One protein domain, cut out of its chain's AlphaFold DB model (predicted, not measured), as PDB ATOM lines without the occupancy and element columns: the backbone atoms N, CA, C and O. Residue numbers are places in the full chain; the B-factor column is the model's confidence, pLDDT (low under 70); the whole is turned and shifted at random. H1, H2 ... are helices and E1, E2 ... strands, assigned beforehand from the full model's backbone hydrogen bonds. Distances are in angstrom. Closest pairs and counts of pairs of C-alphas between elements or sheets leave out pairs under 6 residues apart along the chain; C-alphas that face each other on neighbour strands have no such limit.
ATOM      1  N   GLU A  32      64.280  56.582  75.025       85.81
ATOM      2  CA  GLU A  32      64.508  55.137  74.873       85.81
ATOM      3  C   GLU A  32      65.961  54.795  74.536       85.81
ATOM      4  O   GLU A  32      66.370  53.633  74.596       85.81
ATOM      5  N   ARG A  33      66.770  55.781  74.133       88.00
ATOM      6  CA  ARG A  33      68.230  55.620  74.104       88.00
ATOM      7  C   ARG A  33      68.786  55.698  75.518       88.00
ATOM      8  O   ARG A  33      69.648  54.887  75.828       88.00
ATOM      9  N   LEU A  34      68.273  56.601  76.354       88.06
ATOM     10  CA  LEU A  34      68.658  56.692  77.764       88.06
ATOM     11  C   LEU A  34      68.328  55.388  78.504       88.06
ATOM     12  O   LEU A  34      69.237  54.771  79.050       88.06
ATOM     13  N   GLU A  35      67.088  54.889  78.379       86.81
ATOM     14  CA  GLU A  35      66.666  53.606  78.979       86.81
ATOM     15  C   GLU A  35      67.592  52.447  78.599       86.81
ATOM     16  O   GLU A  35      68.055  51.698  79.454       86.81
ATOM     17  N   ARG A  36      67.914  52.302  77.307       88.56
ATOM     18  CA  ARG A  36      68.775  51.206  76.832       88.56
ATOM     19  C   ARG A  36      70.204  51.267  77.362       88.56
ATOM     20  O   ARG A  36      70.879  50.245  77.338       88.56
ATOM     21  N   ASN A  37      70.666  52.438  77.791       90.25
ATOM     22  CA  ASN A  37      71.998  52.629  78.358       90.25
ATOM     23  C   ASN A  37      71.972  52.707  79.892       90.25
ATOM     24  O   ASN A  37      72.987  53.048  80.488       90.25
ATOM     25  N   GLY A  38      70.833  52.409  80.531       91.25
ATOM     26  CA  GLY A  38      70.696  52.478  81.986       91.25
ATOM     27  C   GLY A  38      70.755  53.899  82.553       91.25
ATOM     28  O   GLY A  38      70.925  54.042  83.757       91.25
ATOM     29  N   ILE A  39      70.610  54.927  81.709       92.31
ATOM     30  CA  ILE A  39      70.625  56.329  82.134       92.31
ATOM     31  C   ILE A  39      69.231  56.692  82.638       92.31
ATOM     32  O   ILE A  39      68.241  56.620  81.898       92.31
ATOM     33  N   SER A  40      69.154  57.087  83.903       91.75
ATOM     34  CA  SER A  40      67.905  57.465  84.560       91.75
ATOM     35  C   SER A  40      67.347  58.784  84.006       91.75
ATOM     36  O   SER A  40      68.076  59.745  83.767       91.75
ATOM     37  N   TRP A  41      66.028  58.847  83.793       91.81
ATOM     38  CA  TRP A  41      65.348  60.064  83.338       91.81
ATOM     39  C   TRP A  41      63.900  60.161  83.820       91.81
ATOM     40  O   TRP A  41      63.258  59.129  84.058       91.81
ATOM     41  N   LYS A  42      63.397  61.401  83.920       90.56
ATOM     42  CA  LYS A  42      62.014  61.747  84.292       90.56
ATOM     43  C   LYS A  42      61.563  63.044  83.608       90.56
ATOM     44  O   LYS A  42      62.383  63.923  83.341       90.56
ATOM     45  N   ILE A  43      60.262  63.149  83.334       92.12
ATOM     46  CA  ILE A  43      59.595  64.399  82.949       92.12
ATOM     47  C   ILE A  43      58.832  64.930  84.162       92.12
ATOM     48  O   ILE A  43      57.996  64.225  84.719       92.12
ATOM     49  N   TYR A  44      59.105  66.174  84.526       92.12
ATOM     50  CA  TYR A  44      58.384  66.950  85.525       92.12
ATOM     51  C   TYR A  44      57.410  67.883  84.793       92.12
ATOM     52  O   TYR A  44      57.834  68.714  83.986       92.12
ATOM     53  N   GLN A  45      56.108  67.685  85.005       92.19
ATOM     54  CA  GLN A  45      55.028  68.351  84.266       92.19
ATOM     55  C   GLN A  45      53.736  68.409  85.085       92.19
ATOM     56  O   GLN A  45      53.567  67.619  86.013       92.19
ATOM     57  N   ASP A  46      52.784  69.250  84.675       92.56
ATOM     58  CA  ASP A  46      51.394  69.161  85.136       92.56
ATOM     59  C   ASP A  46      50.542  68.297  84.198       92.56
ATOM     60  O   ASP A  46      50.677  68.344  82.970       92.56
ATOM     61  N   VAL A  47      49.630  67.511  84.770       92.19
ATOM     62  CA  VAL A  47      48.749  66.617  84.007       92.19
ATOM     63  C   VAL A  47      47.547  67.333  83.385       92.19
ATOM     64  O   VAL A  47      46.884  66.770  82.508       92.19
ATOM     65  N   GLY A  48      47.243  68.559  83.811       91.06
ATOM     66  CA  GLY A  48      46.121  69.363  83.342       91.06
ATOM     67  C   GLY A  48      44.776  68.696  83.610       91.06
ATOM     68  O   GLY A  48      44.416  68.377  84.740       91.06
ATOM     69  N   THR A  49      44.005  68.475  82.548       91.50
ATOM     70  CA  THR A  49      42.751  67.701  82.594       91.50
ATOM     71  C   THR A  49      42.965  66.206  82.330       91.50
ATOM     72  O   THR A  49      41.998  65.444  82.300       91.50
ATOM     73  N   GLY A  50      44.220  65.783  82.151       92.25
ATOM     74  CA  GLY A  50      44.647  64.404  81.954       92.25
ATOM     75  C   GLY A  50      45.614  64.247  80.778       92.25
ATOM     76  O   GLY A  50      45.390  64.754  79.679       92.25
ATOM     77  N   LEU A  51      46.654  63.431  80.960       92.94
ATOM     78  CA  LEU A  51      47.603  63.050  79.903       92.94
ATOM     79  C   LEU A  51      47.067  61.877  79.068       92.94
ATOM     80  O   LEU A  51      47.702  60.834  78.906       92.94
ATOM     81  N   ASN A  52      45.842  62.037  78.572       92.75
ATOM     82  CA  ASN A  52      45.124  61.069  77.751       92.75
ATOM     83  C   ASN A  52      44.379  61.777  76.608       92.75
ATOM     84  O   ASN A  52      44.339  63.006  76.546       92.75
ATOM     85  N   ALA A  53      43.774  61.008  75.699       91.25
ATOM     86  CA  ALA A  53      43.074  61.568  74.545       91.25
ATOM     87  C   ALA A  53      41.922  62.521  74.931       91.25
ATOM     88  O   ALA A  53      41.729  63.530  74.258       91.25
ATOM     89  N   ALA A  54      41.188  62.239  76.015       91.69
ATOM     90  CA  ALA A  54      40.096  63.096  76.485       91.69
ATOM     91  C   ALA A  54      40.614  64.418  77.079       91.69
ATOM     92  O   ALA A  54      40.051  65.478  76.813       91.69
ATOM     93  N   GLY A  55      41.730  64.373  77.809       88.88
ATOM     94  CA  GLY A  55      42.449  65.547  78.310       88.88
ATOM     95  C   GLY A  55      43.376  66.200  77.278       88.88
ATOM     96  O   GLY A  55      44.238  66.991  77.643       88.88
ATOM     97  N   SER A  56      43.240  65.849  75.991       90.50
ATOM     98  CA  SER A  56      44.075  66.369  74.897       90.50
ATOM     99  C   SER A  56      45.581  66.317  75.202       90.50
ATOM    100  O   SER A  56      46.327  67.219  74.832       90.50
ATOM    101  N   TRP A  57      46.020  65.255  75.885       92.44
ATOM    102  CA  TRP A  57      47.412  65.014  76.278       92.44
ATOM    103  C   TRP A  57      48.042  66.121  77.139       92.44
ATOM    104  O   TRP A  57      49.241  66.366  77.043       92.44
ATOM    105  N   GLY A  58      47.247  66.761  78.001       88.69
ATOM    106  CA  GLY A  58      47.704  67.847  78.875       88.69
ATOM    107  C   GLY A  58      47.434  69.244  78.323       88.69
ATOM    108  O   GLY A  58      47.802  70.227  78.960       88.69
ATOM    109  N   TRP A  59      46.763  69.359  77.172       87.56
ATOM    110  CA  TRP A  59      46.277  70.638  76.666       87.56
ATOM    111  C   TRP A  59      44.929  71.015  77.290       87.56
ATOM    112  O   TRP A  59      43.960  70.257  77.243       87.56
ATOM    113  N   THR A  60      44.824  72.243  77.794       86.06
ATOM    114  CA  THR A  60      43.608  72.772  78.430       86.06
ATOM    115  C   THR A  60      43.353  74.238  78.064       86.06
ATOM    116  O   THR A  60      44.230  74.953  77.574       86.06
ATOM    117  N   LYS A  61      42.118  74.705  78.285       84.88
ATOM    118  CA  LYS A  61      41.746  76.125  78.158       84.88
ATOM    119  C   LYS A  61      42.183  76.968  79.363       84.88
ATOM    120  O   LYS A  61      42.192  78.185  79.249       84.88
ATOM    121  N   ASP A  62      42.504  76.326  80.483       85.25
ATOM    122  CA  ASP A  62      42.908  76.972  81.733       85.25
ATOM    123  C   ASP A  62      44.426  77.229  81.749       85.25
ATOM    124  O   ASP A  62      45.167  76.257  81.885       85.25
ATOM    125  N   PRO A  63      44.889  78.491  81.611       80.19
ATOM    126  CA  PRO A  63      46.303  78.835  81.408       80.19
ATOM    127  C   PRO A  63      47.233  78.423  82.555       80.19
ATOM    128  O   PRO A  63      48.449  78.397  82.365       80.19
ATOM    129  N   TYR A  64      46.677  78.068  83.713       80.19
ATOM    130  CA  TYR A  64      47.429  77.733  84.921       80.19
ATOM    131  C   TYR A  64      47.698  76.236  85.104       80.19
ATOM    132  O   TYR A  64      48.363  75.865  86.068       80.19
ATOM    133  N   ILE A  65      47.166  75.367  84.238       87.81
ATOM    134  CA  ILE A  65      47.314  73.908  84.366       87.81
ATOM    135  C   ILE A  65      47.692  73.279  83.019       87.81
ATOM    136  O   ILE A  65      47.439  73.842  81.961       87.81
ATOM    137  N   GLY A  66      48.227  72.068  83.044       89.88
ATOM    138  CA  GLY A  66      48.638  71.292  81.882       89.88
ATOM    139  C   GLY A  66      50.052  71.595  81.399       89.88
ATOM    140  O   GLY A  66      50.744  72.473  81.907       89.88
ATOM    141  N   ASN A  67      50.466  70.847  80.380       90.38
ATOM    142  CA  ASN A  67      51.791  70.952  79.762       90.38
ATOM    143  C   ASN A  67      51.760  71.644  78.390       90.38
ATOM    144  O   ASN A  67      52.794  71.755  77.748       90.38
ATOM    145  N   TYR A  68      50.574  72.015  77.888       88.25
ATOM    146  CA  TYR A  68      50.397  72.739  76.625       88.25
ATOM    147  C   TYR A  68      51.109  72.148  75.394       88.25
ATOM    148  O   TYR A  68      51.384  72.846  74.422       88.25
ATOM    149  N   GLY A  69      51.325  70.831  75.377       86.50
ATOM    150  CA  GLY A  69      52.022  70.153  74.284       86.50
ATOM    151  C   GLY A  69      53.550  70.209  74.369       86.50
ATOM    152  O   GLY A  69      54.216  69.650  73.501       86.50
ATOM    153  N   ASP A  70      54.121  70.789  75.425       87.81
ATOM    154  CA  ASP A  70      55.574  70.852  75.621       87.81
ATOM    155  C   ASP A  70      56.175  69.480  75.965       87.81
ATOM    156  O   ASP A  70      57.359  69.220  75.725       87.81
ATOM    157  N   ASN A  71      55.352  68.535  76.431       91.38
ATOM    158  CA  ASN A  71      55.749  67.135  76.490       91.38
ATOM    159  C   ASN A  71      55.729  66.498  75.094       91.38
ATOM    160  O   ASN A  71      54.764  65.851  74.670       91.38
ATOM    161  N   SER A  72      56.861  66.620  74.402       89.25
ATOM    162  CA  SER A  72      57.025  66.099  73.044       89.25
ATOM    163  C   SER A  72      56.824  64.579  72.908       89.25
ATOM    164  O   SER A  72      56.516  64.095  71.813       89.25
ATOM    165  N   LEU A  73      56.941  63.804  73.997       90.94
ATOM    166  CA  LEU A  73      56.732  62.352  73.960       90.94
ATOM    167  C   LEU A  73      55.275  61.991  73.666       90.94
ATOM    168  O   LEU A  73      55.007  60.969  73.028       90.94
ATOM    169  N   LEU A  74      54.333  62.855  74.048       91.06
ATOM    170  CA  LEU A  74      52.905  62.637  73.827       91.06
ATOM    171  C   LEU A  74      52.482  62.836  72.362       91.06
ATOM    172  O   LEU A  74      51.339  62.533  72.025       91.06
ATOM    173  N   TYR A  75      53.390  63.236  71.460       88.56
ATOM    174  CA  TYR A  75      53.157  63.215  70.007       88.56
ATOM    175  C   TYR A  75      53.429  61.858  69.346       88.56
ATOM    176  O   TYR A  75      53.129  61.677  68.165       88.56
ATOM    177  N   PHE A  76      53.979  60.884  70.072       88.94
ATOM    178  CA  PHE A  76      54.248  59.552  69.536       88.94
ATOM    179  C   PHE A  76      53.166  58.559  69.978       88.94
ATOM    180  O   PHE A  76      52.943  58.353  71.173       88.94
ATOM    181  N   HIS A  77      52.567  57.843  69.021       88.50
ATOM    182  CA  HIS A  77      51.504  56.864  69.299       88.50
ATOM    183  C   HIS A  77      51.885  55.796  70.331       88.50
ATOM    184  O   HIS A  77      51.037  55.357  71.097       88.50
ATOM    185  N   LYS A  78      53.156  55.396  70.400       89.38
ATOM    186  CA  LYS A  78      53.624  54.417  71.394       89.38
ATOM    187  C   LYS A  78      53.465  54.901  72.840       89.38
ATOM    188  O   LYS A  78      53.103  54.100  73.687       89.38
ATOM    189  N   TYR A  79      53.683  56.190  73.109       91.06
ATOM    190  CA  TYR A  79      53.478  56.771  74.438       91.06
ATOM    191  C   TYR A  79      51.991  57.009  74.694       91.06
ATOM    192  O   TYR A  79      51.494  56.694  75.770       91.06
ATOM    193  N   GLN A  80      51.252  57.471  73.681       92.00
ATOM    194  CA  GLN A  80      49.798  57.635  73.772       92.00
ATOM    195  C   GLN A  80      49.100  56.314  74.149       92.00
ATOM    196  O   GLN A  80      48.300  56.274  75.087       92.00
ATOM    197  N   ASN A  81      49.476  55.225  73.474       91.75
ATOM    198  CA  ASN A  81      48.890  53.893  73.624       91.75
ATOM    199  C   ASN A  81      49.484  53.081  74.790       91.75
ATOM    200  O   ASN A  81      48.983  51.993  75.086       91.75
ATOM    201  N   ALA A  82      50.541  53.579  75.445       91.75
ATOM    202  CA  ALA A  82      51.146  52.918  76.594       91.75
ATOM    203  C   ALA A  82      50.139  52.828  77.751       91.75
ATOM    204  O   ALA A  82      49.495  53.823  78.121       91.75
ATOM    205  N   GLN A  83      50.012  51.621  78.303       91.31
ATOM    206  CA  GLN A  83      49.104  51.321  79.406       91.31
ATOM    207  C   GLN A  83      49.720  51.755  80.745       91.31
ATOM    208  O   GLN A  83      50.946  51.674  80.883       91.31
ATOM    209  N   PRO A  84      48.911  52.204  81.723       89.56
ATOM    210  CA  PRO A  84      49.389  52.478  83.081       89.56
ATOM    211  C   PRO A  84      50.171  51.292  83.667       89.56
ATOM    212  O   PRO A  84      49.795  50.143  83.435       89.56
ATOM    213  N   GLY A  85      51.255  51.562  84.400       86.56
ATOM    214  CA  GLY A  85      52.149  50.533  84.949       86.56
ATOM    215  C   GLY A  85      53.251  50.073  83.987       86.56
ATOM    216  O   GLY A  85      54.027  49.174  84.308       86.56
ATOM    217  N   THR A  86      53.325  50.656  82.787       89.06
ATOM    218  CA  THR A  86      54.466  50.475  81.881       89.06
ATOM    219  C   THR A  86      55.437  51.636  82.033       89.06
ATOM    220  O   THR A  86      55.009  52.780  82.147       89.06
ATOM    221  N   LEU A  87      56.745  51.379  81.907       83.69
ATOM    222  CA  LEU A  87      57.778  52.424  81.993       83.69
ATOM    223  C   LEU A  87      57.504  53.626  81.070       83.69
ATOM    224  O   LEU A  87      57.729  54.770  81.454       83.69
ATOM    225  N   LEU A  88      56.988  53.376  79.859       85.88
ATOM    226  CA  LEU A  88      56.650  54.438  78.908       85.88
ATOM    227  C   LEU A  88      55.483  55.306  79.395       85.88
ATOM    228  O   LEU A  88      55.530  56.522  79.218       85.88
ATOM    229  N   ALA A  89      54.444  54.709  79.986       88.38
ATOM    230  CA  ALA A  89      53.322  55.465  80.534       88.38
ATOM    231  C   ALA A  89      53.715  56.173  81.832       88.38
ATOM    232  O   ALA A  89      53.478  57.369  81.962       88.38
ATOM    233  N   ASP A  90      54.372  55.473  82.749       88.81
ATOM    234  CA  ASP A  90      54.645  55.979  84.092       88.81
ATOM    235  C   ASP A  90      55.630  57.151  84.075       88.81
ATOM    236  O   ASP A  90      55.536  58.035  84.919       88.81
ATOM    237  N   LYS A  91      56.532  57.220  83.087       87.19
ATOM    238  CA  LYS A  91      57.473  58.342  82.946       87.19
ATOM    239  C   LYS A  91      56.985  59.490  82.063       87.19
ATOM    240  O   LYS A  91      57.490  60.600  82.200       87.19
ATOM    241  N   ALA A  92      56.055  59.248  81.136       89.56
ATOM    242  CA  ALA A  92      55.587  60.275  80.194       89.56
ATOM    243  C   ALA A  92      54.183  60.814  80.501       89.56
ATOM    244  O   ALA A  92      53.846  61.905  80.044       89.56
ATOM    245  N   LYS A  93      53.354  60.054  81.227       91.50
ATOM    246  CA  LYS A  93      51.926  60.333  81.474       91.50
ATOM    247  C   LYS A  93      51.604  60.523  82.960       91.50
ATOM    248  O   LYS A  93      50.440  60.439  83.345       91.50
ATOM    249  N   THR A  94      52.615  60.811  83.772       90.12
ATOM    250  CA  THR A  94      52.478  61.210  85.178       90.12
ATOM    251  C   THR A  94      53.011  62.628  85.369       90.12
ATOM    252  O   THR A  94      53.718  63.160  84.506       90.12
ATOM    253  N   GLY A  95      52.622  63.249  86.475       89.56
ATOM    254  CA  GLY A  95      52.999  64.610  86.817       89.56
ATOM    255  C   GLY A  95      52.156  65.138  87.970       89.56
ATOM    256  O   GLY A  95      51.315  64.420  88.519       89.56
ATOM    257  N   THR A  96      52.371  66.400  88.308       90.19
ATOM    258  CA  THR A  96      51.586  67.144  89.293       90.19
ATOM    259  C   THR A  96      50.150  67.340  88.796       90.19
ATOM    260  O   THR A  96      49.919  67.438  87.593       90.19
ATOM    261  N   GLU A  97      49.171  67.390  89.706       89.25
ATOM    262  CA  GLU A  97      47.791  67.790  89.395       89.25
ATOM    263  C   GLU A  97      47.450  69.093  90.126       89.25
ATOM    264  O   GLU A  97      46.694  69.119  91.104       89.25
ATOM    265  N   ILE A  98      48.020  70.200  89.649       88.75
ATOM    266  CA  ILE A  98      47.989  71.505  90.322       88.75
ATOM    267  C   ILE A  98      46.572  72.071  90.453       88.75
ATOM    268  O   ILE A  98      46.255  72.819  91.380       88.75
ATOM    269  N   ARG A  99      45.665  71.625  89.575       87.12
ATOM    270  CA  ARG A  99      44.223  71.890  89.650       87.12
ATOM    271  C   ARG A  99      43.619  71.493  91.003       87.12
ATOM    272  O   ARG A  99      42.706  72.166  91.469       87.12
ATOM    273  N   THR A 100      44.106  70.417  91.621       87.50
ATOM    274  CA  THR A 100      43.613  69.935  92.928       87.50
ATOM    275  C   THR A 100      44.222  70.686  94.112       87.50
ATOM    276  O   THR A 100      43.736  70.566  95.231       87.50
ATOM    277  N   GLN A 101      45.245  71.504  93.862       86.12
ATOM    278  CA  GLN A 101      46.038  72.212  94.869       86.12
ATOM    279  C   GLN A 101      45.791  73.727  94.825       86.12
ATOM    280  O   GLN A 101      46.687  74.528  95.065       86.12
ATOM    281  N   GLY A 102      44.586  74.149  94.429       84.50
ATOM    282  CA  GLY A 102      44.240  75.572  94.338       84.50
ATOM    283  C   GLY A 102      45.026  76.353  93.280       84.50
ATOM    284  O   GLY A 102      44.962  77.579  93.285       84.50
ATOM    285  N   ARG A 103      45.725  75.662  92.363       84.69
ATOM    286  CA  ARG A 103      46.612  76.254  91.346       84.69
ATOM    287  C   ARG A 103      47.784  77.047  91.938       84.69
ATOM    288  O   ARG A 103      48.220  78.022  91.332       84.69
ATOM    289  N   ASP A 104      48.278  76.646  93.107       83.50
ATOM    290  CA  ASP A 104      49.463  77.255  93.715       83.50
ATOM    291  C   ASP A 104      50.700  77.054  92.815       83.50
ATOM    292  O   ASP A 104      51.113  75.912  92.613       83.50
ATOM    293  N   PRO A 105      51.327  78.116  92.275       76.69
ATOM    294  CA  PRO A 105      52.518  77.978  91.441       76.69
ATOM    295  C   PRO A 105      53.672  77.248  92.144       76.69
ATOM    296  O   PRO A 105      54.436  76.543  91.485       76.69
ATOM    297  N   GLU A 106      53.773  77.352  93.473       81.12
ATOM    298  CA  GLU A 106      54.812  76.664  94.250       81.12
ATOM    299  C   GLU A 106      54.608  75.144  94.307       81.12
ATOM    300  O   GLU A 106      55.571  74.395  94.509       81.12
ATOM    301  N   GLY A 107      53.380  74.667  94.085       83.44
ATOM    302  CA  GLY A 107      53.050  73.243  94.039       83.44
ATOM    303  C   GLY A 107      53.406  72.566  92.712       83.44
ATOM    304  O   GLY A 107      53.546  71.346  92.667       83.44
ATOM    305  N   LEU A 108      53.591  73.334  91.630       83.06
ATOM    306  CA  LEU A 108      53.658  72.814  90.259       83.06
ATOM    307  C   LEU A 108      54.807  71.819  90.037       83.06
ATOM    308  O   LEU A 108      54.651  70.822  89.333       83.06
ATOM    309  N   LEU A 109      55.947  72.085  90.668       85.44
ATOM    310  CA  LEU A 109      57.162  71.272  90.604       85.44
ATOM    311  C   LEU A 109      57.525  70.715  91.988       85.44
ATOM    312  O   LEU A 109      58.701  70.541  92.309       85.44
ATOM    313  N   ALA A 110      56.526  70.457  92.837       86.94
ATOM    314  CA  ALA A 110      56.754  69.916  94.174       86.94
ATOM    315  C   ALA A 110      57.441  68.540  94.142       86.94
ATOM    316  O   ALA A 110      58.240  68.230  95.022       86.94
ATOM    317  N   ASP A 111      57.186  67.732  93.114       88.38
ATOM    318  CA  ASP A 111      57.841  66.440  92.922       88.38
ATOM    319  C   ASP A 111      59.310  66.586  92.485       88.38
ATOM    320  O   ASP A 111      60.165  65.846  92.967       88.38
ATOM    321  N   LEU A 112      59.627  67.577  91.642       90.88
ATOM    322  CA  LEU A 112      61.008  67.965  91.336       90.88
ATOM    323  C   LEU A 112      61.731  68.427  92.597       90.88
ATOM    324  O   LEU A 112      62.828  67.954  92.880       90.88
ATOM    325  N   ARG A 113      61.107  69.321  93.373       89.50
ATOM    326  CA  ARG A 113      61.660  69.816  94.639       89.50
ATOM    327  C   ARG A 113      61.951  68.662  95.600       89.50
ATOM    328  O   ARG A 113      63.057  68.578  96.122       89.50
ATOM    329  N   ALA A 114      61.012  67.731  95.756       91.69
ATOM    330  CA  ALA A 114      61.188  66.559  96.610       91.69
ATOM    331  C   ALA A 114      62.324  65.631  96.137       91.69
ATOM    332  O   ALA A 114      63.034  65.055  96.963       91.69
ATOM    333  N   ASP A 115      62.512  65.471  94.823       94.00
ATOM    334  CA  ASP A 115      63.621  64.685  94.269       94.00
ATOM    335  C   ASP A 115      64.975  65.398  94.445       94.00
ATOM    336  O   ASP A 115      65.974  64.731  94.722       94.00
ATOM    337  N   VAL A 116      65.018  66.733  94.365       95.06
ATOM    338  CA  VAL A 116      66.211  67.546  94.679       95.06
ATOM    339  C   VAL A 116      66.587  67.400  96.152       95.06
ATOM    340  O   VAL A 116      67.712  67.014  96.465       95.06
ATOM    341  N   GLU A 117      65.649  67.678  97.059       94.50
ATOM    342  CA  GLU A 117      65.880  67.690  98.509       94.50
ATOM    343  C   GLU A 117      66.306  66.320  99.041       94.50
ATOM    344  O   GLU A 117      67.129  66.224  99.950       94.50
ATOM    345  N   ALA A 118      65.781  65.248  98.448       96.00
ATOM    346  CA  ALA A 118      66.112  63.891  98.846       96.00
ATOM    347  C   ALA A 118      67.299  63.276  98.084       96.00
ATOM    348  O   ALA A 118      67.587  62.095  98.286       96.00
ATOM    349  N   GLY A 119      67.959  64.024  97.193       94.50
ATOM    350  CA  GLY A 119      69.089  63.520  96.408       94.50
ATOM    351  C   GLY A 119      68.724  62.375  95.452       94.50
ATOM    352  O   GLY A 119      69.523  61.463  95.256       94.50
ATOM    353  N   ARG A 120      67.512  62.393  94.882       95.44
ATOM    354  CA  ARG A 120      66.972  61.370  93.962       95.44
ATOM    355  C   ARG A 120      66.735  61.881  92.537       95.44
ATOM    356  O   ARG A 120      65.996  61.251  91.780       95.44
ATOM    357  N   LEU A 121      67.330  63.016  92.166       94.31
ATOM    358  CA  LEU A 121      67.250  63.509  90.793       94.31
ATOM    359  C   LEU A 121      67.773  62.456  89.802       94.31
ATOM    360  O   LEU A 121      68.849  61.894  90.025       94.31
ATOM    361  N   PRO A 122      67.059  62.203  88.693       92.81
ATOM    362  CA  PRO A 122      67.586  61.371  87.626       92.81
ATOM    363  C   PRO A 122      68.706  62.097  86.873       92.81
ATOM    364  O   PRO A 122      68.746  63.328  86.817       92.81
ATOM    365  N   GLU A 123      69.569  61.322  86.215       95.06
ATOM    366  CA  GLU A 123      70.687  61.832  85.410       95.06
ATOM    367  C   GLU A 123      70.230  62.769  84.283       95.06
ATOM    368  O   GLU A 123      70.944  63.702  83.922       95.06
ATOM    369  N   VAL A 124      69.025  62.553  83.743       93.62
ATOM    370  CA  VAL A 124      68.380  63.465  82.790       93.62
ATOM    371  C   VAL A 124      66.996  63.874  83.296       93.62
ATOM    372  O   VAL A 124      66.055  63.083  83.317       93.62
ATOM    373  N   SER A 125      66.847  65.146  83.653       92.62
ATOM    374  CA  SER A 125      65.572  65.726  84.088       92.62
ATOM    375  C   SER A 125      65.011  66.649  83.008       92.62
ATOM    376  O   SER A 125      65.674  67.607  82.608       92.62
ATOM    377  N   TRP A 126      63.788  66.390  82.543       92.38
ATOM    378  CA  TRP A 126      63.042  67.329  81.699       92.38
ATOM    379  C   TRP A 126      61.979  68.035  82.515       92.38
ATOM    380  O   TRP A 126      61.261  67.397  83.273       92.38
ATOM    381  N   ILE A 127      61.848  69.337  82.313       90.31
ATOM    382  CA  ILE A 127      60.832  70.163  82.956       90.31
ATOM    383  C   ILE A 127      59.981  70.742  81.832       90.31
ATOM    384  O   ILE A 127      60.520  71.380  80.926       90.31
ATOM    385  N   THR A 128      58.673  70.496  81.851       88.75
ATOM    386  CA  THR A 128      57.741  71.138  80.916       88.75
ATOM    387  C   THR A 128      57.114  72.338  81.597       88.75
ATOM    388  O   THR A 128      56.600  72.212  82.711       88.75
TER     389      THR A 128
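What this domain is: This is residues 32 to 128 of the 354 residues of a protein of Micromonospora noduli (UniProt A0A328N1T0). A short two-stranded ribbon, E1 beside E2, runs through the middle of a body made mostly of loops; the small helices H2, H3 and H4 cluster on one side of it and H6 lies on the other, its residues 114 to 117 sticking out with 118 and 119. H1 sits near one end of the ribbon, while H5 and much of the long unnamed stretch 45 to 71 make the far end of the body. The printed part has 97 residues, with six named helices and two named strands in the order H1 E1 H2 H3 H4 H5 H6 E2; the sheet, in the order E1 E2, is parallel. The class is mixed, helices and strands, with 39 residues, under half, in named elements. The whole is compact, with a radius of gyration of the C-alphas of 13.3 A, and spans 38 by 34 by 21 A.

How they stand to each other: Start at the sheet: E1, residues 41 to 44, and E2, residues 124 to 127, are parallel neighbours, 12 degrees between their directions. Look at N 44 and O 126, 2.8 A apart, and N 126 and O 42, 2.9 A apart, both within hydrogen-bond range. E1 and E2, with five helices between them in the chain, form a strand-helix-strand unit, two parallel neighbour strands joined through helices. Outward from E1, find H4, residues 87 to 92; the closest C-alphas are those of Lys 42 and Lys 91, 5.8 A apart. H3, residues 77 to 80, touches H4, with the C-alphas of Tyr 79 and Leu 88 closest at 6.0 A. H2, residues 72 to 75, is close to H4 but not clearly touching, Leu 73 and Ala 92 having the closest C-alphas at 6.7 A. For H6, residues 110 to 117, the C-alpha closest to E1 is that of Leu 112, 6.5 A from that of Tyr 44. H5, residues 98 to 101, is apart from E1 and E2. H1, residues 32 to 36, is only just apart from E2, at 8.4 A. In H1, H4 and H6 every O i to N i+4 pair is within hydrogen-bond range; H2, H3 and H5 are too short for such a pair.

Where its parts are: Find C-alpha 41 at (65.348, 60.064, 83.338); from there E1 runs 10.0 A to C-alpha 44. E2 runs 10.1 A and ends at C-alpha 127, (60.832, 70.163, 82.956). H6, the longest helix, begins at C-alpha 110, (56.754, 69.916, 94.174), and spans 10.3 A; H4 spans 8.3 A.

The domain as a whole: The C-alphas farthest apart are those of Asn 37 and Gly 102, 39.4 A. The printed part has no cut, and its one long link is E1 to H2, 27 residues. The mean pLDDT of the printed part is 89.4, and no printed residue is under 70.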